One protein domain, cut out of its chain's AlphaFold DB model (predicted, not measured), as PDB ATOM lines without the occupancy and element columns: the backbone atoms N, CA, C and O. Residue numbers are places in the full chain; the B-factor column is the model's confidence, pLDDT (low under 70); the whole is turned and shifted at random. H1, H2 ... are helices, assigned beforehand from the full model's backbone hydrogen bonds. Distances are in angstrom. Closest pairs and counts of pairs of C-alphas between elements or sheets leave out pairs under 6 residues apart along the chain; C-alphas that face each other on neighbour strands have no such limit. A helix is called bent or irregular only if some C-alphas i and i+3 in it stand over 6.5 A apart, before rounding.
ATOM      1  N   GLU A 363     -51.126   4.771 -26.155       61.38
ATOM      2  CA  GLU A 363     -50.258   4.968 -24.985       61.38
ATOM      3  C   GLU A 363     -49.441   3.716 -24.653       61.38
ATOM      4  O   GLU A 363     -48.256   3.830 -24.346       61.38
ATOM      5  N   GLU A 364     -50.019   2.520 -24.775       55.78
ATOM      6  CA  GLU A 364     -49.332   1.253 -24.487       55.78
ATOM      7  C   GLU A 364     -48.205   0.967 -25.485       55.78
ATOM      8  O   GLU A 364     -47.080   0.625 -25.098       55.78
ATOM      9  N   LYS A 365     -48.467   1.171 -26.781       63.81
ATOM     10  CA  LYS A 365     -47.438   1.045 -27.823       63.81
ATOM     11  C   LYS A 365     -46.307   2.053 -27.595       63.81
ATOM     12  O   LYS A 365     -45.132   1.715 -27.737       63.81
ATOM     13  N   MET A 366     -46.653   3.269 -27.174       64.12
ATOM     14  CA  MET A 366     -45.691   4.314 -26.834       64.12
ATOM     15  C   MET A 366     -44.892   3.984 -25.566       64.12
ATOM     16  O   MET A 366     -43.693   4.246 -25.525       64.12
ATOM     17  N   ALA A 367     -45.506   3.380 -24.544       63.69
ATOM     18  CA  ALA A 367     -44.836   2.974 -23.311       63.69
ATOM     19  C   ALA A 367     -43.826   1.844 -23.550       63.69
ATOM     20  O   ALA A 367     -42.695   1.935 -23.075       63.69
ATOM     21  N   ASN A 368     -44.186   0.826 -24.338       65.06
ATOM     22  CA  ASN A 368     -43.269  -0.260 -24.697       65.06
ATOM     23  C   ASN A 368     -42.107   0.247 -25.569       65.06
ATOM     24  O   ASN A 368     -40.948  -0.078 -25.318       65.06
ATOM     25  N   ASN A 369     -42.393   1.107 -26.553       69.56
ATOM     26  CA  ASN A 369     -41.347   1.742 -27.356       69.56
ATOM     27  C   ASN A 369     -40.429   2.616 -26.495       69.56
ATOM     28  O   ASN A 369     -39.216   2.523 -26.621       69.56
ATOM     29  N   PHE A 370     -40.988   3.402 -25.573       70.31
ATOM     30  CA  PHE A 370     -40.212   4.203 -24.628       70.31
ATOM     31  C   PHE A 370     -39.334   3.331 -23.728       70.31
ATOM     32  O   PHE A 370     -38.184   3.665 -23.492       70.31
ATOM     33  N   TYR A 371     -39.852   2.198 -23.256       66.81
ATOM     34  CA  TYR A 371     -39.101   1.256 -22.436       66.81
ATOM     35  C   TYR A 371     -37.913   0.649 -23.194       66.81
ATOM     36  O   TYR A 371     -36.794   0.629 -22.685       66.81
ATOM     37  N   LYS A 372     -38.134   0.218 -24.443       71.12
ATOM     38  CA  LYS A 372     -37.066  -0.258 -25.334       71.12
ATOM     39  C   LYS A 372     -36.043   0.840 -25.628       71.12
ATOM     40  O   LYS A 372     -34.850   0.582 -25.534       71.12
ATOM     41  N   LEU A 373     -36.495   2.058 -25.929       76.69
ATOM     42  CA  LEU A 373     -35.622   3.210 -26.174       76.69
ATOM     43  C   LEU A 373     -34.817   3.594 -24.933       76.69
ATOM     44  O   LEU A 373     -33.642   3.903 -25.056       76.69
ATOM     45  N   ALA A 374     -35.409   3.535 -23.740       74.38
ATOM     46  CA  ALA A 374     -34.706   3.795 -22.491       74.38
ATOM     47  C   ALA A 374     -33.645   2.725 -22.204       74.38
ATOM     48  O   ALA A 374     -32.551   3.065 -21.770       74.38
ATOM     49  N   LEU A 375     -33.932   1.449 -22.491       69.62
ATOM     50  CA  LEU A 375     -32.933   0.380 -22.418       69.62
ATOM     51  C   LEU A 375     -31.785   0.612 -23.406       69.62
ATOM     52  O   LEU A 375     -30.628   0.559 -23.004       69.62
ATOM     53  N   VAL A 376     -32.091   0.921 -24.669       79.31
ATOM     54  CA  VAL A 376     -31.073   1.281 -25.672       79.31
ATOM     55  C   VAL A 376     -30.275   2.506 -25.220       79.31
ATOM     56  O   VAL A 376     -29.057   2.514 -25.344       79.31
ATOM     57  N   GLY A 377     -30.935   3.504 -24.629       81.38
ATOM     58  CA  GLY A 377     -30.300   4.689 -24.059       81.38
ATOM     59  C   GLY A 377     -29.331   4.349 -22.929       81.38
ATOM     60  O   GLY A 377     -28.215   4.851 -22.929       81.38
ATOM     61  N   ILE A 378     -29.702   3.448 -22.013       77.00
ATOM     62  CA  ILE A 378     -28.802   2.956 -20.958       77.00
ATOM     63  C   ILE A 378     -27.582   2.250 -21.569       77.00
ATOM     64  O   ILE A 378     -26.467   2.480 -21.116       77.00
ATOM     65  N   PHE A 379     -27.759   1.435 -22.613       74.44
ATOM     66  CA  PHE A 379     -26.633   0.796 -23.304       74.44
ATOM     67  C   PHE A 379     -25.725   1.795 -24.007       74.44
ATOM     68  O   PHE A 379     -24.510   1.694 -23.882       74.44
ATOM     69  N   ALA A 380     -26.302   2.761 -24.721       82.00
ATOM     70  CA  ALA A 380     -25.541   3.826 -25.355       82.00
ATOM     71  C   ALA A 380     -24.739   4.603 -24.303       82.00
ATOM     72  O   ALA A 380     -23.556   4.845 -24.496       82.00
ATOM     73  N   ILE A 381     -25.354   4.902 -23.157       82.44
ATOM     74  CA  ILE A 381     -24.699   5.524 -22.009       82.44
ATOM     75  C   ILE A 381     -23.518   4.667 -21.523       82.44
ATOM     76  O   ILE A 381     -22.405   5.169 -21.427       82.44
ATOM     77  N   ILE A 382     -23.711   3.368 -21.284       76.88
ATOM     78  CA  ILE A 382     -22.629   2.470 -20.844       76.88
ATOM     79  C   ILE A 382     -21.500   2.394 -21.885       76.88
ATOM     80  O   ILE A 382     -20.330   2.461 -21.521       76.88
ATOM     81  N   ALA A 383     -21.833   2.288 -23.174       79.56
ATOM     82  CA  ALA A 383     -20.856   2.209 -24.257       79.56
ATOM     83  C   ALA A 383     -20.050   3.508 -24.408       79.56
ATOM     84  O   ALA A 383     -18.828   3.460 -24.530       79.56
ATOM     85  N   ILE A 384     -20.716   4.667 -24.344       84.12
ATOM     86  CA  ILE A 384     -20.055   5.979 -24.350       84.12
ATOM     87  C   ILE A 384     -19.178   6.127 -23.106       84.12
ATOM     88  O   ILE A 384     -18.054   6.599 -23.224       84.12
ATOM     89  N   GLY A 385     -19.652   5.691 -21.935       80.56
ATOM     90  CA  GLY A 385     -18.862   5.663 -20.707       80.56
ATOM     91  C   GLY A 385     -17.592   4.826 -20.863       80.56
ATOM     92  O   GLY A 385     -16.508   5.308 -20.560       80.56
ATOM     93  N   GLY A 386     -17.702   3.618 -21.425       79.81
ATOM     94  CA  GLY A 386     -16.552   2.756 -21.713       79.81
ATOM     95  C   GLY A 386     -15.555   3.387 -22.688       79.81
ATOM     96  O   GLY A 386     -14.351   3.362 -22.438       79.81
ATOM     97  N   TYR A 387     -16.042   4.014 -23.762       84.12
ATOM     98  CA  TYR A 387     -15.190   4.763 -24.689       84.12
ATOM     99  C   TYR A 387     -14.519   5.967 -24.015       84.12
ATOM    100  O   TYR A 387     -13.329   6.188 -24.210       84.12
ATOM    101  N   ALA A 388     -15.250   6.725 -23.194       82.12
ATOM    102  CA  ALA A 388     -14.708   7.862 -22.457       82.12
ATOM    103  C   ALA A 388     -13.628   7.426 -21.456       82.12
ATOM    104  O   ALA A 388     -12.598   8.086 -21.357       82.12
ATOM    105  N   SER A 389     -13.816   6.296 -20.765       78.88
ATOM    106  CA  SER A 389     -12.787   5.703 -19.904       78.88
ATOM    107  C   SER A 389     -11.547   5.288 -20.697       78.88
ATOM    108  O   SER A 389     -10.435   5.583 -20.269       78.88
ATOM    109  N   TYR A 390     -11.719   4.659 -21.864       83.56
ATOM    110  CA  TYR A 390     -10.606   4.310 -22.752       83.56
ATOM    111  C   TYR A 390      -9.856   5.552 -23.253       83.56
ATOM    112  O   TYR A 390      -8.632   5.607 -23.164       83.56
ATOM    113  N   ALA A 391     -10.578   6.566 -23.730       85.56
ATOM    114  CA  ALA A 391      -9.991   7.819 -24.193       85.56
ATOM    115  C   ALA A 391      -9.252   8.546 -23.057       85.56
ATOM    116  O   ALA A 391      -8.135   9.008 -23.259       85.56
ATOM    117  N   GLY A 392      -9.841   8.584 -21.856       84.12
ATOM    118  CA  GLY A 392      -9.219   9.154 -20.662       84.12
ATOM    119  C   GLY A 392      -7.933   8.427 -20.267       84.12
ATOM    120  O   GLY A 392      -6.923   9.084 -20.020       84.12
ATOM    121  N   TYR A 393      -7.935   7.089 -20.281       85.44
ATOM    122  CA  TYR A 393      -6.722   6.288 -20.085       85.44
ATOM    123  C   TYR A 393      -5.656   6.634 -21.130       85.44
ATOM    124  O   TYR A 393      -4.538   6.991 -20.762       85.44
ATOM    125  N   ALA A 394      -6.018   6.609 -22.417       87.81
ATOM    126  CA  ALA A 394      -5.102   6.877 -23.520       87.81
ATOM    127  C   ALA A 394      -4.471   8.280 -23.454       87.81
ATOM    128  O   ALA A 394      -3.311   8.438 -23.818       87.81
ATOM    129  N   SER A 395      -5.210   9.291 -22.983       87.44
ATOM    130  CA  SER A 395      -4.708  10.666 -22.901       87.44
ATOM    131  C   SER A 395      -3.958  10.995 -21.613       87.44
ATOM    132  O   SER A 395      -3.061  11.829 -21.641       87.44
ATOM    133  N   ALA A 396      -4.359  10.415 -20.477       85.25
ATOM    134  CA  ALA A 396      -3.927  10.886 -19.159       85.25
ATOM    135  C   ALA A 396      -3.039   9.892 -18.404       85.25
ATOM    136  O   ALA A 396      -2.231  10.320 -17.589       85.25
ATOM    137  N   VAL A 397      -3.184   8.588 -18.648       88.94
ATOM    138  CA  VAL A 397      -2.449   7.551 -17.905       88.94
ATOM    139  C   VAL A 397      -1.431   6.844 -18.789       88.94
ATOM    140  O   VAL A 397      -0.282   6.699 -18.395       88.94
ATOM    141  N   TYR A 398      -1.818   6.466 -20.006       90.38
ATOM    142  CA  TYR A 398      -0.942   5.746 -20.925       90.38
ATOM    143  C   TYR A 398       0.405   6.452 -21.194       90.38
ATOM    144  O   TYR A 398       1.422   5.761 -21.220       90.38
ATOM    145  N   PRO A 399       0.490   7.798 -21.307       94.19
ATOM    146  CA  PRO A 399       1.784   8.476 -21.422       94.19
ATOM    147  C   PRO A 399       2.707   8.268 -20.208       94.19
ATOM    148  O   PRO A 399       3.925   8.202 -20.372       94.19
ATOM    149  N   LEU A 400       2.153   8.133 -18.996       92.94
ATOM    150  CA  LEU A 400       2.925   7.818 -17.789       92.94
ATOM    151  C   LEU A 400       3.405   6.363 -17.820       92.94
ATOM    152  O   LEU A 400       4.580   6.123 -17.558       92.94
ATOM    153  N   ASP A 401       2.547   5.417 -18.215       89.38
ATOM    154  CA  ASP A 401       2.932   4.004 -18.386       89.38
ATOM    155  C   ASP A 401       4.064   3.859 -19.423       89.38
ATOM    156  O   ASP A 401       5.032   3.127 -19.218       89.38
ATOM    157  N   GLN A 402       3.990   4.604 -20.532       93.50
ATOM    158  CA  GLN A 402       5.064   4.654 -21.526       93.50
ATOM    159  C   GLN A 402       6.363   5.223 -20.945       93.50
ATOM    160  O   GLN A 402       7.439   4.703 -21.238       93.50
ATOM    161  N   SER A 403       6.274   6.264 -20.112       95.56
ATOM    162  CA  SER A 403       7.434   6.849 -19.430       95.56
ATOM    163  C   SER A 403       8.118   5.861 -18.486       95.56
ATOM    164  O   SER A 403       9.345   5.806 -18.471       95.56
ATOM    165  N   VAL A 404       7.355   5.031 -17.767       92.94
ATOM    166  CA  VAL A 404       7.899   3.924 -16.958       92.94
ATOM    167  C   VAL A 404       8.693   2.954 -17.842       92.94
ATOM    168  O   VAL A 404       9.836   2.641 -17.526       92.94
ATOM    169  N   GLY A 405       8.151   2.568 -19.002       92.38
ATOM    170  CA  GLY A 405       8.863   1.698 -19.948       92.38
ATOM    171  C   GLY A 405      10.136   2.321 -20.543       92.38
ATOM    172  O   GLY A 405      11.109   1.614 -20.809       92.38
ATOM    173  N   PHE A 406      10.171   3.644 -20.739       95.88
ATOM    174  CA  PHE A 406      11.401   4.343 -21.128       95.88
ATOM    175  C   PHE A 406      12.435   4.366 -19.997       95.88
ATOM    176  O   PHE A 406      13.620   4.188 -20.269       95.88
ATOM    177  N   LEU A 407      12.013   4.514 -18.739       95.69
ATOM    178  CA  LEU A 407      12.908   4.445 -17.579       95.69
ATOM    179  C   LEU A 407      13.515   3.046 -17.413       95.69
ATOM    180  O   LEU A 407      14.725   2.944 -17.217       95.69
ATOM    181  N   ASP A 408      12.734   1.981 -17.615       93.50
ATOM    182  CA  ASP A 408      13.257   0.604 -17.652       93.50
ATOM    183  C   ASP A 408      14.349   0.442 -18.721       93.50
ATOM    184  O   ASP A 408      15.390  -0.182 -18.490       93.50
ATOM    185  N   ARG A 409      14.148   1.048 -19.901       94.25
ATOM    186  CA  ARG A 409      15.147   1.035 -20.976       94.25
ATOM    187  C   ARG A 409      16.396   1.840 -20.621       94.25
ATOM    188  O   ARG A 409      17.492   1.387 -20.954       94.25
ATOM    189  N   ILE A 410      16.253   2.981 -19.942       95.19
ATOM    190  CA  ILE A 410      17.379   3.789 -19.443       95.19
ATOM    191  C   ILE A 410      18.231   2.964 -18.474       95.19
ATOM    192  O   ILE A 410      19.445   2.911 -18.642       95.19
ATOM    193  N   VAL A 411      17.606   2.262 -17.524       93.44
ATOM    194  CA  VAL A 411      18.316   1.420 -16.543       93.44
ATOM    195  C   VAL A 411      19.058   0.259 -17.219       93.44
ATOM    196  O   VAL A 411      20.138  -0.136 -16.772       93.44
ATOM    197  N   ALA A 412      18.506  -0.286 -18.305       92.69
ATOM    198  CA  ALA A 412      19.077  -1.427 -19.020       92.69
ATOM    199  C   ALA A 412      20.148  -1.060 -20.067       92.69
ATOM    200  O   ALA A 412      20.924  -1.928 -20.479       92.69
ATOM    201  N   THR A 413      20.185   0.185 -20.550       92.12
ATOM    202  CA  THR A 413      21.087   0.596 -21.634       92.12
ATOM    203  C   THR A 413      22.392   1.194 -21.112       92.12
ATOM    204  O   THR A 413      22.448   1.829 -20.067       92.12
ATOM    205  N   SER A 414      23.463   1.028 -21.883       87.62
ATOM    206  CA  SER A 414      24.756   1.675 -21.645       87.62
ATOM    207  C   SER A 414      25.076   2.752 -22.682       87.62
ATOM    208  O   SER A 414      26.204   3.232 -22.706       87.62
ATOM    209  N   ASN A 415      24.123   3.117 -23.553       92.12
ATOM    210  CA  ASN A 415      24.309   4.115 -24.609       92.12
ATOM    211  C   ASN A 415      23.731   5.484 -24.188       92.12
ATOM    212  O   ASN A 415      22.505   5.621 -24.131       92.12
ATOM    213  N   PRO A 416      24.567   6.522 -23.985       90.94
ATOM    214  CA  PRO A 416      24.111   7.836 -23.532       90.94
ATOM    215  C   PRO A 416      23.157   8.534 -24.509       90.94
ATOM    216  O   PRO A 416      22.255   9.249 -24.079       90.94
ATOM    217  N   GLN A 417      23.289   8.301 -25.819       92.25
ATOM    218  CA  GLN A 417      22.405   8.916 -26.811       92.25
ATOM    219  C   GLN A 417      20.980   8.357 -26.728       92.25
ATOM    220  O   GLN A 417      20.011   9.101 -26.875       92.25
ATOM    221  N   THR A 418      20.847   7.054 -26.467       93.56
ATOM    222  CA  THR A 418      19.545   6.425 -26.218       93.56
ATOM    223  C   THR A 418      18.907   7.010 -24.962       93.56
ATOM    224  O   THR A 418      17.742   7.387 -24.997       93.56
ATOM    225  N   ILE A 419      19.689   7.182 -23.891       94.88
ATOM    226  CA  ILE A 419      19.219   7.767 -22.627       94.88
ATOM    227  C   ILE A 419      18.698   9.188 -22.838       94.88
ATOM    228  O   ILE A 419      17.600   9.507 -22.397       94.88
ATOM    229  N   ILE A 420      19.437  10.035 -23.560       95.62
ATOM    230  CA  ILE A 420      19.016  11.411 -23.869       95.62
ATOM    231  C   ILE A 420      17.685  11.425 -24.635       95.62
ATOM    232  O   ILE A 420      16.779  12.195 -24.306       95.62
ATOM    233  N   ASN A 421      17.542  10.568 -25.648       96.25
ATOM    234  CA  ASN A 421      16.307  10.473 -26.429       96.25
ATOM    235  C   ASN A 421      15.120  10.010 -25.565       96.25
ATOM    236  O   ASN A 421      14.007  10.524 -25.707       96.25
ATOM    237  N   ASP A 422      15.368   9.077 -24.649       96.81
ATOM    238  CA  ASP A 422      14.360   8.521 -23.745       96.81
ATOM    239  C   ASP A 422      13.920   9.552 -22.708       96.81
ATOM    240  O   ASP A 422      12.722   9.747 -22.523       96.81
ATOM    241  N   ILE A 423      14.859  10.301 -22.118       96.62
ATOM    242  CA  ILE A 423      14.558  11.410 -21.201       96.62
ATOM    243  C   ILE A 423      13.691  12.462 -21.892       96.62
ATOM    244  O   ILE A 423      12.678  12.885 -21.339       96.62
ATOM    245  N   ASN A 424      14.037  12.861 -23.118       96.81
ATOM    246  CA  ASN A 424      13.238  13.827 -23.872       96.81
ATOM    247  C   ASN A 424      11.828  13.302 -24.186       96.81
ATOM    248  O   ASN A 424      10.860  14.061 -24.113       96.81
ATOM    249  N   SER A 425      11.699  12.004 -24.474       96.69
ATOM    250  CA  SER A 425      10.399  11.355 -24.686       96.69
ATOM    251  C   SER A 425       9.563  11.331 -23.401       96.69
ATOM    252  O   SER A 425       8.382  11.670 -23.432       96.69
ATOM    253  N   ILE A 426      10.178  11.018 -22.256       96.69
ATOM    254  CA  ILE A 426       9.530  11.054 -20.936       96.69
ATOM    255  C   ILE A 426       9.045  12.473 -20.620       96.69
ATOM    256  O   ILE A 426       7.881  12.666 -20.275       96.69
ATOM    257  N   LYS A 427       9.898  13.488 -20.794       95.81
ATOM    258  CA  LYS A 427       9.537  14.892 -20.543       95.81
ATOM    259  C   LYS A 427       8.357  15.363 -21.393       95.81
ATOM    260  O   LYS A 427       7.543  16.139 -20.900       95.81
ATOM    261  N   ALA A 428       8.268  14.903 -22.644       94.75
ATOM    262  CA  ALA A 428       7.152  15.205 -23.539       94.75
ATOM    263  C   ALA A 428       5.851  14.491 -23.131       94.75
ATOM    264  O   ALA A 428       4.766  15.037 -23.323       94.75
ATOM    265  N   ASN A 429       5.960  13.289 -22.563       93.62
ATOM    266  CA  ASN A 429       4.821  12.492 -22.110       93.62
ATOM    267  C   ASN A 429       4.252  12.957 -20.761       93.62
ATOM    268  O   ASN A 429       3.054  12.802 -20.517       93.62
ATOM    269  N   LEU A 430       5.094  13.483 -19.868       93.38
ATOM    270  CA  LEU A 430       4.672  13.923 -18.540       93.38
ATOM    271  C   LEU A 430       4.115  15.357 -18.556       93.38
ATOM    272  O   LEU A 430       4.626  16.218 -19.273       93.38
ATOM    273  N   PRO A 431       3.114  15.669 -17.711       91.69
ATOM    274  CA  PRO A 431       2.687  17.047 -17.498       91.69
ATOM    275  C   PRO A 431       3.857  17.946 -17.070       91.69
ATOM    276  O   PRO A 431       4.743  17.527 -16.328       91.69
ATOM    277  N   ALA A 432       3.856  19.207 -17.507       89.38
ATOM    278  CA  ALA A 432       4.902  20.163 -17.130       89.38
ATOM    279  C   ALA A 432       4.791  20.622 -15.662       89.38
ATOM    280  O   ALA A 432       5.781  20.975 -15.029       89.38
ATOM    281  N   THR A 433       3.572  20.643 -15.119       89.31
ATOM    282  CA  THR A 433       3.270  21.125 -13.766       89.31
ATOM    283  C   THR A 433       2.060  20.401 -13.192       89.31
ATOM    284  O   THR A 433       1.220  19.907 -13.944       89.31
ATOM    285  N   GLY A 434       1.907  20.456 -11.871       87.75
ATOM    286  CA  GLY A 434       0.720  19.981 -11.166       87.75
ATOM    287  C   GLY A 434       1.001  18.757 -10.305       87.75
ATOM    288  O   GLY A 434       2.085  18.179 -10.344       87.75
ATOM    289  N   ASN A 435       0.010  18.388  -9.504       88.31
ATOM    290  CA  ASN A 435       0.054  17.208  -8.659       88.31
ATOM    291  C   ASN A 435      -1.278  16.452  -8.820       88.31
ATOM    292  O   ASN A 435      -2.334  17.076  -8.676       88.31
ATOM    293  N   PRO A 436      -1.256  15.152  -9.156       85.38
ATOM    294  CA  PRO A 436      -2.475  14.369  -9.326       85.38
ATOM    295  C   PRO A 436      -3.164  14.043  -7.992       85.38
ATOM    296  O   PRO A 436      -4.366  13.772  -7.962       85.38
ATOM    297  N   VAL A 437      -2.440  14.115  -6.873       83.62
ATOM    298  CA  VAL A 437      -2.971  13.919  -5.525       83.62
ATOM    299  C   VAL A 437      -3.582  15.229  -5.018       83.62
ATOM    300  O   VAL A 437      -2.888  16.195  -4.714       83.62
ATOM    301  N   TRP A 438      -4.909  15.259  -4.897       74.50
ATOM    302  CA  TRP A 438      -5.663  16.477  -4.564       74.50
ATOM    303  C   TRP A 438      -6.046  16.608  -3.083       74.50
ATOM    304  O   TRP A 438      -6.316  17.717  -2.630       74.50
ATOM    305  N   ILE A 439      -6.081  15.507  -2.322       74.56
ATOM    306  CA  ILE A 439      -6.438  15.536  -0.889       74.56
ATOM    307  C   ILE A 439      -5.207  15.850  -0.029       74.56
ATOM    308  O   ILE A 439      -5.272  16.708   0.847       74.56
ATOM    309  N   PHE A 440      -4.083  15.177  -0.296       80.81
ATOM    310  CA  PHE A 440      -2.821  15.333   0.432       80.81
ATOM    311  C   PHE A 440      -1.642  15.252  -0.551       80.81
ATOM    312  O   PHE A 440      -1.040  14.186  -0.678       80.81
ATOM    313  N   PRO A 441      -1.351  16.331  -1.302       82.94
ATOM    314  CA  PRO A 441      -0.301  16.315  -2.312       82.94
ATOM    315  C   PRO A 441       1.046  15.950  -1.695       82.94
ATOM    316  O   PRO A 441       1.473  16.563  -0.716       82.94
ATOM    317  N   THR A 442       1.713  14.955  -2.275       86.06
ATOM    318  CA  THR A 442       3.068  14.566  -1.885       86.06
ATOM    319  C   THR A 442       4.083  15.166  -2.843       86.06
ATOM    320  O   THR A 442       3.804  15.411  -4.016       86.06
ATOM    321  N   ASP A 443       5.297  15.372  -2.352       87.25
ATOM    322  CA  ASP A 443       6.390  15.845  -3.193       87.25
ATOM    323  C   ASP A 443       6.811  14.814  -4.253       87.25
ATOM    324  O   ASP A 443       7.213  15.221  -5.343       87.25
ATOM    325  N   SER A 444       6.656  13.513  -3.969       85.94
ATOM    326  CA  SER A 444       6.950  12.412  -4.905       85.94
ATOM    327  C   SER A 444       6.067  12.435  -6.152       85.94
ATOM    328  O   SER A 444       6.516  12.093  -7.235       85.94
ATOM    329  N   THR A 445       4.826  12.909  -6.034       89.06
ATOM    330  CA  THR A 445       3.851  12.944  -7.138       89.06
ATOM    331  C   THR A 445       3.805  14.294  -7.861       89.06
ATOM    332  O   THR A 445       2.980  14.513  -8.748       89.06
ATOM    333  N   ASN A 446       4.675  15.241  -7.495       92.88
ATOM    334  CA  ASN A 446       4.676  16.580  -8.071       92.88
ATOM    335  C   ASN A 446       5.402  16.605  -9.425       92.88
ATOM    336  O   ASN A 446       6.631  16.553  -9.481       92.88
ATOM    337  N   PHE A 447       4.653  16.785 -10.517       93.44
ATOM    338  CA  PHE A 447       5.215  16.775 -11.869       93.44
ATOM    339  C   PHE A 447       6.231  17.889 -12.118       93.44
ATOM    340  O   PHE A 447       7.164  17.677 -12.881       93.44
ATOM    341  N   LEU A 448       6.125  19.040 -11.442       94.38
ATOM    342  CA  LEU A 448       7.142  20.092 -11.566       94.38
ATOM    343  C   LEU A 448       8.500  19.619 -11.021       94.38
ATOM    344  O   LEU A 448       9.539  19.932 -11.597       94.38
ATOM    345  N   ARG A 449       8.496  18.850  -9.925       93.25
ATOM    346  CA  ARG A 449       9.726  18.275  -9.364       93.25
ATOM    347  C   ARG A 449      10.259  17.151 -10.235       93.25
ATOM    348  O   ARG A 449      11.434  17.175 -10.565       93.25
ATOM    349  N   ILE A 450       9.386  16.251 -10.689       94.69
ATOM    350  CA  ILE A 450       9.770  15.170 -11.606       94.69
ATOM    351  C   ILE A 450      10.406  15.742 -12.886       94.69
ATOM    352  O   ILE A 450      11.444  15.255 -13.324       94.69
ATOM    353  N   GLN A 451       9.842  16.810 -13.459       95.81
ATOM    354  CA  GLN A 451      10.426  17.501 -14.615       95.81
ATOM    355  C   GLN A 451      11.800  18.110 -14.293       95.81
ATOM    356  O   GLN A 451      12.733  17.948 -15.076       95.81
ATOM    357  N   SER A 452      11.964  18.731 -13.120       95.00
ATOM    358  CA  SER A 452      13.261  19.258 -12.664       95.00
ATOM    359  C   SER A 452      14.313  18.159 -12.441       95.00
ATOM    360  O   SER A 452      15.504  18.366 -12.697       95.00
ATOM    361  N   ASP A 453      13.899  16.988 -11.961       94.94
ATOM    362  CA  ASP A 453      14.783  15.835 -11.786       94.94
ATOM    363  C   ASP A 453      15.201  15.260 -13.147       94.94
ATOM    364  O   ASP A 453      16.378  14.956 -13.352       94.94
ATOM    365  N   LEU A 454      14.274  15.205 -14.112       96.12
ATOM    366  CA  LEU A 454      14.557  14.833 -15.501       96.12
ATOM    367  C   LEU A 454      15.496  15.832 -16.189       96.12
ATOM    368  O   LEU A 454      16.389  15.405 -16.914       96.12
ATOM    369  N   ASP A 455      15.347  17.137 -15.944       96.44
ATOM    370  CA  ASP A 455      16.276  18.169 -16.430       96.44
ATOM    371  C   ASP A 455      17.693  17.939 -15.904       96.44
ATOM    372  O   ASP A 455      18.672  17.975 -16.652       96.44
ATOM    373  N   THR A 456      17.804  17.646 -14.609       95.00
ATOM    374  CA  THR A 456      19.091  17.344 -13.979       95.00
ATOM    375  C   THR A 456      19.701  16.074 -14.570       95.00
ATOM    376  O   THR A 456      20.892  16.044 -14.885       95.00
ATOM    377  N   MET A 457      18.886  15.035 -14.770       95.12
ATOM    378  CA  MET A 457      19.317  13.773 -15.368       95.12
ATOM    379  C   MET A 457      19.747  13.946 -16.832       95.12
ATOM    380  O   MET A 457      20.741  13.350 -17.243       95.12
ATOM    381  N   LEU A 458      19.060  14.804 -17.596       96.25
ATOM    382  CA  LEU A 458      19.412  15.142 -18.976       96.25
ATOM    383  C   LEU A 458      20.793  15.799 -19.051       96.25
ATOM    384  O   LEU A 458      21.639  15.353 -19.822       96.25
ATOM    385  N   ILE A 459      21.057  16.790 -18.193       94.81
ATOM    386  CA  ILE A 459      22.363  17.464 -18.114       94.81
ATOM    387  C   ILE A 459      23.474  16.462 -17.768       94.81
ATOM    388  O   ILE A 459      24.576  16.535 -18.318       94.81
ATOM    389  N   SER A 460      23.212  15.522 -16.854       92.62
ATOM    390  CA  SER A 460      24.163  14.453 -16.527       92.62
ATOM    391  C   SER A 460      24.415  13.527 -17.721       92.62
ATOM    392  O   SER A 460      25.572  13.225 -18.019       92.62
ATOM    393  N   ALA A 461      23.365  13.123 -18.442       93.50
ATOM    394  CA  ALA A 461      23.474  12.260 -19.619       93.50
ATOM    395  C   ALA A 461      24.266  12.927 -20.752       93.50
ATOM    396  O   ALA A 461      25.161  12.305 -21.327       93.50
ATOM    397  N   GLU A 462      24.014  14.210 -21.019       94.00
ATOM    398  CA  GLU A 462      24.763  15.003 -21.998       94.00
ATOM    399  C   GLU A 462      26.250  15.078 -21.647       94.00
ATOM    400  O   GLU A 462      27.097  14.860 -22.512       94.00
ATOM    401  N   LYS A 463      26.599  15.302 -20.375       92.25
ATOM    402  CA  LYS A 463      28.005  15.336 -19.940       92.25
ATOM    403  C   LYS A 463      28.715  13.999 -20.141       92.25
ATOM    404  O   LYS A 463      29.878  13.993 -20.534       92.25
ATOM    405  N   ILE A 464      28.031  12.879 -19.901       91.88
ATOM    406  CA  ILE A 464      28.606  11.532 -20.037       91.88
ATOM    407  C   ILE A 464      28.945  11.194 -21.493       91.88
ATOM    408  O   ILE A 464      29.894  10.450 -21.722       91.88
ATOM    409  N   THR A 465      28.254  11.777 -22.483       91.50
ATOM    410  CA  THR A 465      28.573  11.549 -23.910       91.50
ATOM    411  C   THR A 465      30.010  11.933 -24.275       91.50
ATOM    412  O   THR A 465      30.594  11.335 -25.176       91.50
ATOM    413  N   ALA A 466      30.592  12.910 -23.570       90.44
ATOM    414  CA  ALA A 466      31.951  13.395 -23.798       90.44
ATOM    415  C   ALA A 466      33.017  12.620 -22.999       90.44
ATOM    416  O   ALA A 466      34.209  12.910 -23.119       90.44
ATOM    417  N   VAL A 467      32.607  11.660 -22.166       91.06
ATOM    418  CA  VAL A 467      33.493  10.895 -21.286       91.06
ATOM    419  C   VAL A 467      33.826   9.540 -21.933       91.06
ATOM    420  O   VAL A 467      32.910   8.842 -22.367       91.06
ATOM    421  N   PRO A 468      35.106   9.117 -21.980       90.62
ATOM    422  CA  PRO A 468      35.485   7.802 -22.499       90.62
ATOM    423  C   PRO A 468      34.787   6.659 -21.753       90.62
ATOM    424  O   PRO A 468      34.768   6.634 -20.519       90.62
ATOM    425  N   THR A 469      34.238   5.700 -22.503       88.75
ATOM    426  CA  THR A 469      33.403   4.602 -21.980       88.75
ATOM    427  C   THR A 469      34.143   3.631 -21.061       88.75
ATOM    428  O   THR A 469      33.512   2.888 -20.321       88.75
ATOM    429  N   ASP A 470      35.471   3.613 -21.127       88.94
ATOM    430  CA  ASP A 470      36.378   2.796 -20.316       88.94
ATOM    431  C   ASP A 470      36.843   3.500 -19.027       88.94
ATOM    432  O   ASP A 470      37.606   2.937 -18.240       88.94
ATOM    433  N   SER A 471      36.392   4.732 -18.786       93.06
ATOM    434  CA  SER A 471      36.791   5.506 -17.614       93.06
ATOM    435  C   SER A 471      35.908   5.226 -16.392       93.06
ATOM    436  O   SER A 471      34.697   5.019 -16.487       93.06
ATOM    437  N   ALA A 472      36.494   5.325 -15.195       91.12
ATOM    438  CA  ALA A 472      35.735   5.247 -13.944       91.12
ATOM    439  C   ALA A 472      34.637   6.327 -13.862       91.12
ATOM    440  O   ALA A 472      33.546   6.062 -13.366       91.12
ATOM    441  N   ALA A 473      34.903   7.519 -14.406       89.56
ATOM    442  CA  ALA A 473      33.946   8.621 -14.453       89.56
ATOM    443  C   ALA A 473      32.688   8.271 -15.267       89.56
ATOM    444  O   ALA A 473      31.585   8.621 -14.853       89.56
ATOM    445  N   TYR A 474      32.841   7.538 -16.377       91.94
ATOM    446  CA  TYR A 474      31.713   7.057 -17.177       91.94
ATOM    447  C   TYR A 474      30.834   6.092 -16.381       91.94
ATOM    448  O   TYR A 474      29.622   6.276 -16.291       91.94
ATOM    449  N   HIS A 475      31.450   5.096 -15.738       91.12
ATOM    450  CA  HIS A 475      30.724   4.114 -14.934       91.12
ATOM    451  C   HIS A 475      30.010   4.750 -13.735       91.12
ATOM    452  O   HIS A 475      28.850   4.433 -13.481       91.12
ATOM    453  N   THR A 476      30.657   5.678 -13.024       92.50
ATOM    454  CA  THR A 476      30.020   6.415 -11.922       92.50
ATOM    455  C   THR A 476      28.859   7.278 -12.415       92.50
ATOM    456  O   THR A 476      27.802   7.276 -11.788       92.50
ATOM    457  N   GLY A 477      29.016   7.970 -13.547       91.38
ATOM    458  CA  GLY A 477      27.939   8.763 -14.140       91.38
ATOM    459  C   GLY A 477      26.737   7.908 -14.550       91.38
ATOM    460  O   GLY A 477      25.597   8.267 -14.268       91.38
ATOM    461  N   MET A 478      26.986   6.745 -15.151       92.44
ATOM    462  CA  MET A 478      25.934   5.794 -15.520       92.44
ATOM    463  C   MET A 478      25.193   5.237 -14.298       92.44
ATOM    464  O   MET A 478      23.973   5.096 -14.335       92.44
ATOM    465  N   LEU A 479      25.896   4.964 -13.193       92.31
ATOM    466  CA  LEU A 479      25.262   4.532 -11.942       92.31
ATOM    467  C   LEU A 479      24.370   5.621 -11.321       92.31
ATOM    468  O   LEU A 479      23.293   5.297 -10.816       92.31
ATOM    469  N   ASP A 480      24.782   6.893 -11.374       92.94
ATOM    470  CA  ASP A 480      23.957   8.024 -10.918       92.94
ATOM    471  C   ASP A 480      22.684   8.157 -11.767       92.94
ATOM    472  O   ASP A 480      21.590   8.243 -11.210       92.94
ATOM    473  N   ILE A 481      22.800   8.073 -13.099       94.19
ATOM    474  CA  ILE A 481      21.639   8.086 -14.004       94.19
ATOM    475  C   ILE A 481      20.689   6.932 -13.698       94.19
ATOM    476  O   ILE A 481      19.494   7.165 -13.543       94.19
ATOM    477  N   ASN A 482      21.201   5.708 -13.558       94.38
ATOM    478  CA  ASN A 482      20.365   4.547 -13.257       94.38
ATOM    479  C   ASN A 482      19.636   4.713 -11.918       94.38
ATOM    480  O   ASN A 482      18.441   4.444 -11.831       94.38
ATOM    481  N   SER A 483      20.327   5.211 -10.891       94.12
ATOM    482  CA  SER A 483      19.731   5.437  -9.569       94.12
ATOM    483  C   SER A 483      18.625   6.499  -9.614       94.12
ATOM    484  O   SER A 483      17.571   6.328  -9.003       94.12
ATOM    485  N   ARG A 484      18.832   7.581 -10.374       95.12
ATOM    486  CA  ARG A 484      17.814   8.622 -10.592       95.12
ATOM    487  C   ARG A 484      16.631   8.107 -11.399       95.12
ATOM    488  O   ARG A 484      15.498   8.438 -11.067       95.12
ATOM    489  N   ALA A 485      16.881   7.296 -12.426       95.31
ATOM    490  CA  ALA A 485      15.832   6.711 -13.248       95.31
ATOM    491  C   ALA A 485      14.892   5.830 -12.410       95.31
ATOM    492  O   ALA A 485      13.679   5.974 -12.530       95.31
ATOM    493  N   VAL A 486      15.436   5.009 -11.502       94.69
ATOM    494  CA  VAL A 486      14.639   4.196 -10.562       94.69
ATOM    495  C   VAL A 486      13.804   5.077  -9.625       94.69
ATOM    496  O   VAL A 486      12.607   4.848  -9.478       94.69
ATOM    497  N   LEU A 487      14.381   6.136  -9.050       94.25
ATOM    498  CA  LEU A 487      13.632   7.049  -8.176       94.25
ATOM    499  C   LEU A 487      12.490   7.766  -8.921       94.25
ATOM    500  O   LEU A 487      11.380   7.903  -8.408       94.25
ATOM    501  N   ILE A 488      12.747   8.227 -10.148       94.81
ATOM    502  CA  ILE A 488      11.723   8.860 -10.990       94.81
ATOM    503  C   ILE A 488      10.638   7.844 -11.367       94.81
ATOM    504  O   ILE A 488       9.461   8.199 -11.419       94.81
ATOM    505  N   GLN A 489      11.010   6.584 -11.599       94.31
ATOM    506  CA  GLN A 489      10.069   5.507 -11.882       94.31
ATOM    507  C   GLN A 489       9.116   5.272 -10.705       94.31
ATOM    508  O   GLN A 489       7.907   5.222 -10.924       94.31
ATOM    509  N   GLU A 490       9.631   5.204  -9.474       90.50
ATOM    510  CA  GLU A 490       8.818   5.105  -8.252       90.50
ATOM    511  C   GLU A 490       7.866   6.305  -8.113       90.50
ATOM    512  O   GLU A 490       6.666   6.129  -7.907       90.50
ATOM    513  N   ASN A 491       8.364   7.524  -8.337       92.94
ATOM    514  CA  ASN A 491       7.558   8.749  -8.297       92.94
ATOM    515  C   ASN A 491       6.410   8.753  -9.329       92.94
ATOM    516  O   ASN A 491       5.291   9.180  -9.031       92.94
ATOM    517  N   ILE A 492       6.665   8.280 -10.556       91.94
ATOM    518  CA  ILE A 492       5.630   8.150 -11.595       91.94
ATOM    519  C   ILE A 492       4.643   7.032 -11.233       91.94
ATOM    520  O   ILE A 492       3.435   7.221 -11.391       91.94
ATOM    521  N   ALA A 493       5.125   5.898 -10.716       86.81
ATOM    522  CA  ALA A 493       4.281   4.791 -10.270       86.81
ATOM    523  C   ALA A 493       3.324   5.219  -9.144       86.81
ATOM    524  O   ALA A 493       2.133   4.912  -9.207       86.81
ATOM    525  N   ASP A 494       3.803   6.017  -8.189       85.31
ATOM    526  CA  ASP A 494       2.990   6.621  -7.127       85.31
ATOM    527  C   ASP A 494       1.900   7.557  -7.674       85.31
ATOM    528  O   ASP A 494       0.815   7.664  -7.099       85.31
ATOM    529  N   ALA A 495       2.162   8.243  -8.791       87.81
ATOM    530  CA  ALA A 495       1.237   9.196  -9.402       87.81
ATOM    531  C   ALA A 495       0.101   8.520 -10.200       87.81
ATOM    532  O   ALA A 495      -1.028   9.027 -10.216       87.81
ATOM    533  N   ILE A 496       0.368   7.379 -10.846       86.81
ATOM    534  CA  ILE A 496      -0.561   6.691 -11.764       86.81
ATOM    535  C   ILE A 496      -1.947   6.397 -11.142       86.81
ATOM    536  O   ILE A 496      -2.956   6.742 -11.771       86.81
ATOM    537  N   PRO A 497      -2.080   5.837  -9.919       82.81
ATOM    538  CA  PRO A 497      -3.389   5.566  -9.313       82.81
ATOM    539  C   PRO A 497      -4.280   6.810  -9.193       82.81
ATOM    540  O   PRO A 497      -5.498   6.743  -9.383       82.81
ATOM    541  N   TYR A 498      -3.680   7.969  -8.929       84.12
ATOM    542  CA  TYR A 498      -4.400   9.233  -8.771       84.12
ATOM    543  C   TYR A 498      -4.806   9.855 -10.106       84.12
ATOM    544  O   TYR A 498      -5.790  10.594 -10.163       84.12
ATOM    545  N   MET A 499      -4.125   9.495 -11.197       85.38
ATOM    546  CA  MET A 499      -4.566   9.841 -12.549       85.38
ATOM    547  C   MET A 499      -5.865   9.109 -12.916       85.38
ATOM    548  O   MET A 499      -6.761   9.707 -13.520       85.38
ATOM    549  N   TYR A 500      -6.029   7.852 -12.483       79.88
ATOM    550  CA  TYR A 500      -7.298   7.128 -12.627       79.88
ATOM    551  C   TYR A 500      -8.407   7.735 -11.763       79.88
ATOM    552  O   TYR A 500      -9.516   7.970 -12.253       79.88
ATOM    553  N   VAL A 501      -8.109   8.029 -10.495       77.81
ATOM    554  CA  VAL A 501      -9.070   8.539  -9.498       77.81
ATOM    555  C   VAL A 501      -8.996  10.069  -9.381       77.81
ATOM    556  O   VAL A 501      -9.056  10.655  -8.297       77.81
ATOM    557  N   SER A 502      -8.870  10.743 -10.524       80.62
ATOM    558  CA  SER A 502      -8.878  12.202 -10.576       80.62
ATOM    559  C   SER A 502     -10.248  12.758 -10.172       80.62
ATOM    560  O   SER A 502     -11.291  12.130 -10.383       80.62
ATOM    561  N   LEU A 503     -10.271  13.967  -9.604       79.50
ATOM    562  CA  LEU A 503     -11.516  14.619  -9.183       79.50
ATOM    563  C   LEU A 503     -12.529  14.726 -10.336       79.50
ATOM    564  O   LEU A 503     -13.723  14.502 -10.137       79.50
ATOM    565  N   SER A 504     -12.053  15.012 -11.550       79.31
ATOM    566  CA  SER A 504     -12.883  15.031 -12.756       79.31
ATOM    567  C   SER A 504     -13.492  13.658 -13.033       79.31
ATOM    568  O   SER A 504     -14.707  13.573 -13.200       79.31
ATOM    569  N   ASN A 505     -12.704  12.579 -13.014       79.94
ATOM    570  CA  ASN A 505     -13.203  11.219 -13.236       79.94
ATOM    571  C   ASN A 505     -14.227  10.793 -12.176       79.94
ATOM    572  O   ASN A 505     -15.224  10.152 -12.519       79.94
ATOM    573  N   ILE A 506     -14.037  11.184 -10.912       78.94
ATOM    574  CA  ILE A 506     -15.015  10.946  -9.839       78.94
ATOM    575  C   ILE A 506     -16.323  11.687 -10.141       78.94
ATOM    576  O   ILE A 506     -17.392  11.076 -10.130       78.94
ATOM    577  N   ILE A 507     -16.253  12.988 -10.449       81.50
ATOM    578  CA  ILE A 507     -17.433  13.807 -10.762       81.50
ATOM    579  C   ILE A 507     -18.168  13.247 -11.981       81.50
ATOM    580  O   ILE A 507     -19.384  13.050 -11.923       81.50
ATOM    581  N   PHE A 508     -17.449  12.937 -13.062       80.12
ATOM    582  CA  PHE A 508     -18.031  12.327 -14.251       80.12
ATOM    583  C   PHE A 508     -18.710  11.004 -13.901       80.12
ATOM    584  O   PHE A 508     -19.875  10.824 -14.245       80.12
ATOM    585  N   SER A 509     -18.045  10.112 -13.163       76.81
ATOM    586  CA  SER A 509     -18.627   8.831 -12.738       76.81
ATOM    587  C   SER A 509     -19.919   9.023 -11.935       76.81
ATOM    588  O   SER A 509     -20.916   8.348 -12.193       76.81
ATOM    589  N   CYS A 510     -19.952   9.994 -11.018       78.56
ATOM    590  CA  CYS A 510     -21.158  10.357 -10.272       78.56
ATOM    591  C   CYS A 510     -22.289  10.849 -11.191       78.56
ATOM    592  O   CYS A 510     -23.434  10.423 -11.025       78.56
ATOM    593  N   ILE A 511     -21.985  11.698 -12.180       82.94
ATOM    594  CA  ILE A 511     -22.959  12.177 -13.177       82.94
ATOM    595  C   ILE A 511     -23.501  11.007 -14.006       82.94
ATOM    596  O   ILE A 511     -24.714  10.899 -14.193       82.94
ATOM    597  N   TRP A 512     -22.631  10.102 -14.456       80.50
ATOM    598  CA  TRP A 512     -23.005   8.899 -15.206       80.50
ATOM    599  C   TRP A 512     -23.959   8.005 -14.404       80.50
ATOM    600  O   TRP A 512     -25.019   7.613 -14.904       80.50
ATOM    601  N   ILE A 513     -23.635   7.736 -13.137       76.88
ATOM    602  CA  ILE A 513     -24.493   6.962 -12.229       76.88
ATOM    603  C   ILE A 513     -25.836   7.673 -12.023       76.88
ATOM    604  O   ILE A 513     -26.891   7.042 -12.129       76.88
ATOM    605  N   ALA A 514     -25.824   8.985 -11.779       79.75
ATOM    606  CA  ALA A 514     -27.036   9.778 -11.599       79.75
ATOM    607  C   ALA A 514     -27.926   9.772 -12.853       79.75
ATOM    608  O   ALA A 514     -29.143   9.631 -12.730       79.75
ATOM    609  N   ALA A 515     -27.342   9.850 -14.053       82.12
ATOM    610  CA  ALA A 515     -28.069   9.774 -15.317       82.12
ATOM    611  C   ALA A 515     -28.774   8.419 -15.478       82.12
ATOM    612  O   ALA A 515     -29.976   8.374 -15.754       82.12
ATOM    613  N   ILE A 516     -28.064   7.313 -15.222       76.12
ATOM    614  CA  ILE A 516     -28.641   5.961 -15.256       76.12
ATOM    615  C   ILE A 516     -29.792   5.852 -14.247       76.12
ATOM    616  O   ILE A 516     -30.903   5.453 -14.605       76.12
ATOM    617  N   LEU A 517     -29.567   6.256 -12.992       74.94
ATOM    618  CA  LEU A 517     -30.596   6.240 -11.948       74.94
ATOM    619  C   LEU A 517     -31.801   7.124 -12.299       74.94
ATOM    620  O   LEU A 517     -32.940   6.738 -12.017       74.94
ATOM    621  N   GLY A 518     -31.571   8.264 -12.953       77.81
ATOM    622  CA  GLY A 518     -32.600   9.169 -13.458       77.81
ATOM    623  C   GLY A 518     -33.492   8.505 -14.507       77.81
ATOM    624  O   GLY A 518     -34.717   8.539 -14.374       77.81
ATOM    625  N   VAL A 519     -32.906   7.806 -15.486       77.88
ATOM    626  CA  VAL A 519     -33.666   7.013 -16.470       77.88
ATOM    627  C   VAL A 519     -34.534   5.968 -15.761       77.88
ATOM    628  O   VAL A 519     -35.726   5.847 -16.054       77.88
ATOM    629  N   PHE A 520     -33.992   5.268 -14.759       69.94
ATOM    630  CA  PHE A 520     -34.769   4.314 -13.959       69.94
ATOM    631  C   PHE A 520     -35.904   4.958 -13.166       69.94
ATOM    632  O   PHE A 520     -36.988   4.377 -13.063       69.94
ATOM    633  N   ALA A 521     -35.681   6.139 -12.593       73.50
ATOM    634  CA  ALA A 521     -36.710   6.875 -11.871       73.50
ATOM    635  C   ALA A 521     -37.864   7.273 -12.807       73.50
ATOM    636  O   ALA A 521     -39.031   7.076 -12.457       73.50
ATOM    637  N   VAL A 522     -37.553   7.740 -14.020       75.88
ATOM    638  CA  VAL A 522     -38.551   8.075 -15.047       75.88
ATOM    639  C   VAL A 522     -39.341   6.837 -15.478       75.88
ATOM    640  O   VAL A 522     -40.572   6.887 -15.535       75.88
ATOM    641  N   LEU A 523     -38.664   5.709 -15.722       70.00
ATOM    642  CA  LEU A 523     -39.318   4.444 -16.073       70.00
ATOM    643  C   LEU A 523     -40.267   3.961 -14.969       70.00
ATOM    644  O   LEU A 523     -41.408   3.592 -15.254       70.00
ATOM    645  N   ASN A 524     -39.830   4.019 -13.710       65.88
ATOM    646  CA  ASN A 524     -40.665   3.653 -12.566       65.88
ATOM    647  C   ASN A 524     -41.883   4.573 -12.423       65.88
ATOM    648  O   ASN A 524     -42.993   4.074 -12.246       65.88
ATOM    649  N   LYS A 525     -41.703   5.892 -12.554       68.69
ATOM    650  CA  LYS A 525     -42.798   6.868 -12.460       68.69
ATOM    651  C   LYS A 525     -43.830   6.669 -13.569       68.69
ATOM    652  O   LYS A 525     -45.029   6.743 -13.322       68.69
ATOM    653  N   LYS A 526     -43.385   6.381 -14.797       68.50
ATOM    654  CA  LYS A 526     -44.288   6.116 -15.928       68.50
ATOM    655  C   LYS A 526     -45.067   4.812 -15.734       68.50
ATOM    656  O   LYS A 526     -46.256   4.778 -16.023       68.50
ATOM    657  N   LYS A 527     -44.431   3.778 -15.177       65.12
ATOM    658  CA  LYS A 527     -45.104   2.530 -14.791       65.12
ATOM    659  C   LYS A 527     -46.159   2.756 -13.704       65.12
ATOM    660  O   LYS A 527     -47.251   2.217 -13.813       65.12
ATOM    661  N   GLN A 528     -45.847   3.552 -12.680       64.06
ATOM    662  CA  GLN A 528     -46.805   3.905 -11.627       64.06
ATOM    663  C   GLN A 528     -48.017   4.646 -12.194       64.06
ATOM    664  O   GLN A 528     -49.132   4.238 -11.914       64.06
ATOM    665  N   LYS A 529     -47.809   5.633 -13.077       64.06
ATOM    666  CA  LYS A 529     -48.910   6.337 -13.754       64.06
ATOM    667  C   LYS A 529     -49.820   5.413 -14.569       64.06
ATOM    668  O   LYS A 529     -51.023   5.630 -14.599       64.06
ATOM    669  N   ILE A 530     -49.255   4.402 -15.235       61.66
ATOM    670  CA  ILE A 530     -50.046   3.400 -15.967       61.66
ATOM    671  C   ILE A 530     -50.871   2.564 -14.982       61.66
ATOM    672  O   ILE A 530     -52.069   2.415 -15.173       61.66
ATOM    673  N   ASN A 531     -50.258   2.100 -13.889       56.50
ATOM    674  CA  ASN A 531     -50.974   1.356 -12.853       56.50
ATOM    675  C   ASN A 531     -52.084   2.192 -12.182       56.50
ATOM    676  O   ASN A 531     -53.147   1.660 -11.897       56.50
ATOM    677  N   GLU A 532     -51.850   3.479 -11.916       58.47
ATOM    678  CA  GLU A 532     -52.847   4.399 -11.341       58.47
ATOM    679  C   GLU A 532     -54.021   4.634 -12.299       58.47
ATOM    680  O   GLU A 532     -55.173   4.626 -11.871       58.47
ATOM    681  N   TYR A 533     -53.736   4.792 -13.596       58.03
ATOM    682  CA  TYR A 533     -54.764   4.877 -14.631       58.03
ATOM    683  C   TYR A 533     -55.612   3.600 -14.687       58.03
ATOM    684  O   TYR A 533     -56.837   3.683 -14.723       58.03
ATOM    685  N   ASP A 534     -54.979   2.429 -14.614       49.69
ATOM    686  CA  ASP A 534     -55.674   1.140 -14.643       49.69
ATOM    687  C   ASP A 534     -56.575   0.940 -13.409       49.69
ATOM    688  O   ASP A 534     -57.739   0.572 -13.551       49.69
ATOM    689  N   VAL A 535     -56.093   1.295 -12.209       55.03
ATOM    690  CA  VAL A 535     -56.896   1.261 -10.968       55.03
ATOM    691  C   VAL A 535     -58.086   2.226 -11.030       55.03
ATOM    692  O   VAL A 535     -59.129   1.951 -10.448       55.03
ATOM    693  N   SER A 536     -57.963   3.347 -11.748       52.59
ATOM    694  CA  SER A 536     -59.061   4.309 -11.919       52.59
ATOM    695  C   SER A 536     -60.136   3.878 -12.928       52.59
ATOM    696  O   SER A 536     -61.184   4.516 -12.996       52.59
ATOM    697  N   GLN A 537     -59.879   2.832 -13.720       46.75
ATOM    698  CA  GLN A 537     -60.751   2.362 -14.805       46.75
ATOM    699  C   GLN A 537     -61.391   0.984 -14.529       46.75
ATOM    700  O   GLN A 537     -62.056   0.462 -15.419       46.75
ATOM    701  N   ASP A 538     -61.219   0.402 -13.332       39.28
ATOM    702  CA  ASP A 538     -61.713  -0.943 -12.966       39.28
ATOM    703  C   ASP A 538     -61.331  -2.041 -13.995       39.28
ATOM    704  O   ASP A 538     -62.161  -2.843 -14.431       39.28
ATOM    705  N   VAL A 539     -60.046  -2.085 -14.394       40.44
ATOM    706  CA  VAL A 539     -59.452  -3.161 -15.227       40.44
ATOM    707  C   VAL A 539     -58.352  -3.915 -14.492       40.44
ATOM    708  O   VAL A 539     -57.412  -3.256 -13.990       40.44
TER     709      VAL A 539
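Overview. This is residues 363 to 539 of the 539 residues of a protein of Candidatus Nitrosopelagicus sp (UniProt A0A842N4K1). Picture a long rod in two parts: at one end the two long helices H1 and H6 run side by side in opposite directions, and at the other end H2, H3, H4 and H5 form a four-helix up-and-down bundle. H1 leads into the bundle, H6 leads out of it, and residues 532 to 538, of which 532 to 535 belong to H6, stick out free. The printed part has 177 residues with six named helices, H1 to H6 in order, and no named strand: all helix. It is extended, with a radius of gyration of the C-alphas of 27.0 A and spans of 99 by 29 by 19 A.

Along the chain. Find C-alpha 363 at (-50.258, 4.968, -24.985); from there H1 runs 47.1 A to residue 396. Next come H2, residues 398 to 412, H3, residues 416 to 429, and H4, residues 447 to 465. H5, residues 472 to 500, is 43.1 A long, with a kink of 25 degrees near residue 494; it is irregular, but only just: C-alphas 494 and 497 are 6.8 A apart. H6, residues 503 to 535, runs 47.3 A to C-alpha 535 at (-56.896, 1.261, -10.968).

Arrangement. In the bundle, H2 touches H3, closest at C-alphas 403 and 426, 4.9 A, and H5 at C-alphas 411 and 482, 5.0 A. H1 touches H6 with residues 371 to 385 alone, closest at C-alphas 378 and 516, 6.4 A, at a shallow tilt of 6 degrees, opposite ways. H4 and H6 are apart. Every O i to N i+4 pair is within hydrogen-bond range in H1, H2, H3, H4 and H6; in H5, 23 of 25 are.

Size, cuts and confidence. The C-alphas farthest apart, of Ser 471 and Asp 538, are 98.8 A apart. The printed part has no cut. The link from H3 to H4, residues 430 to 446, is long. Look for pLDDT under 70 at residues 363 to 369, 371, 375, 520 and 524 to 539.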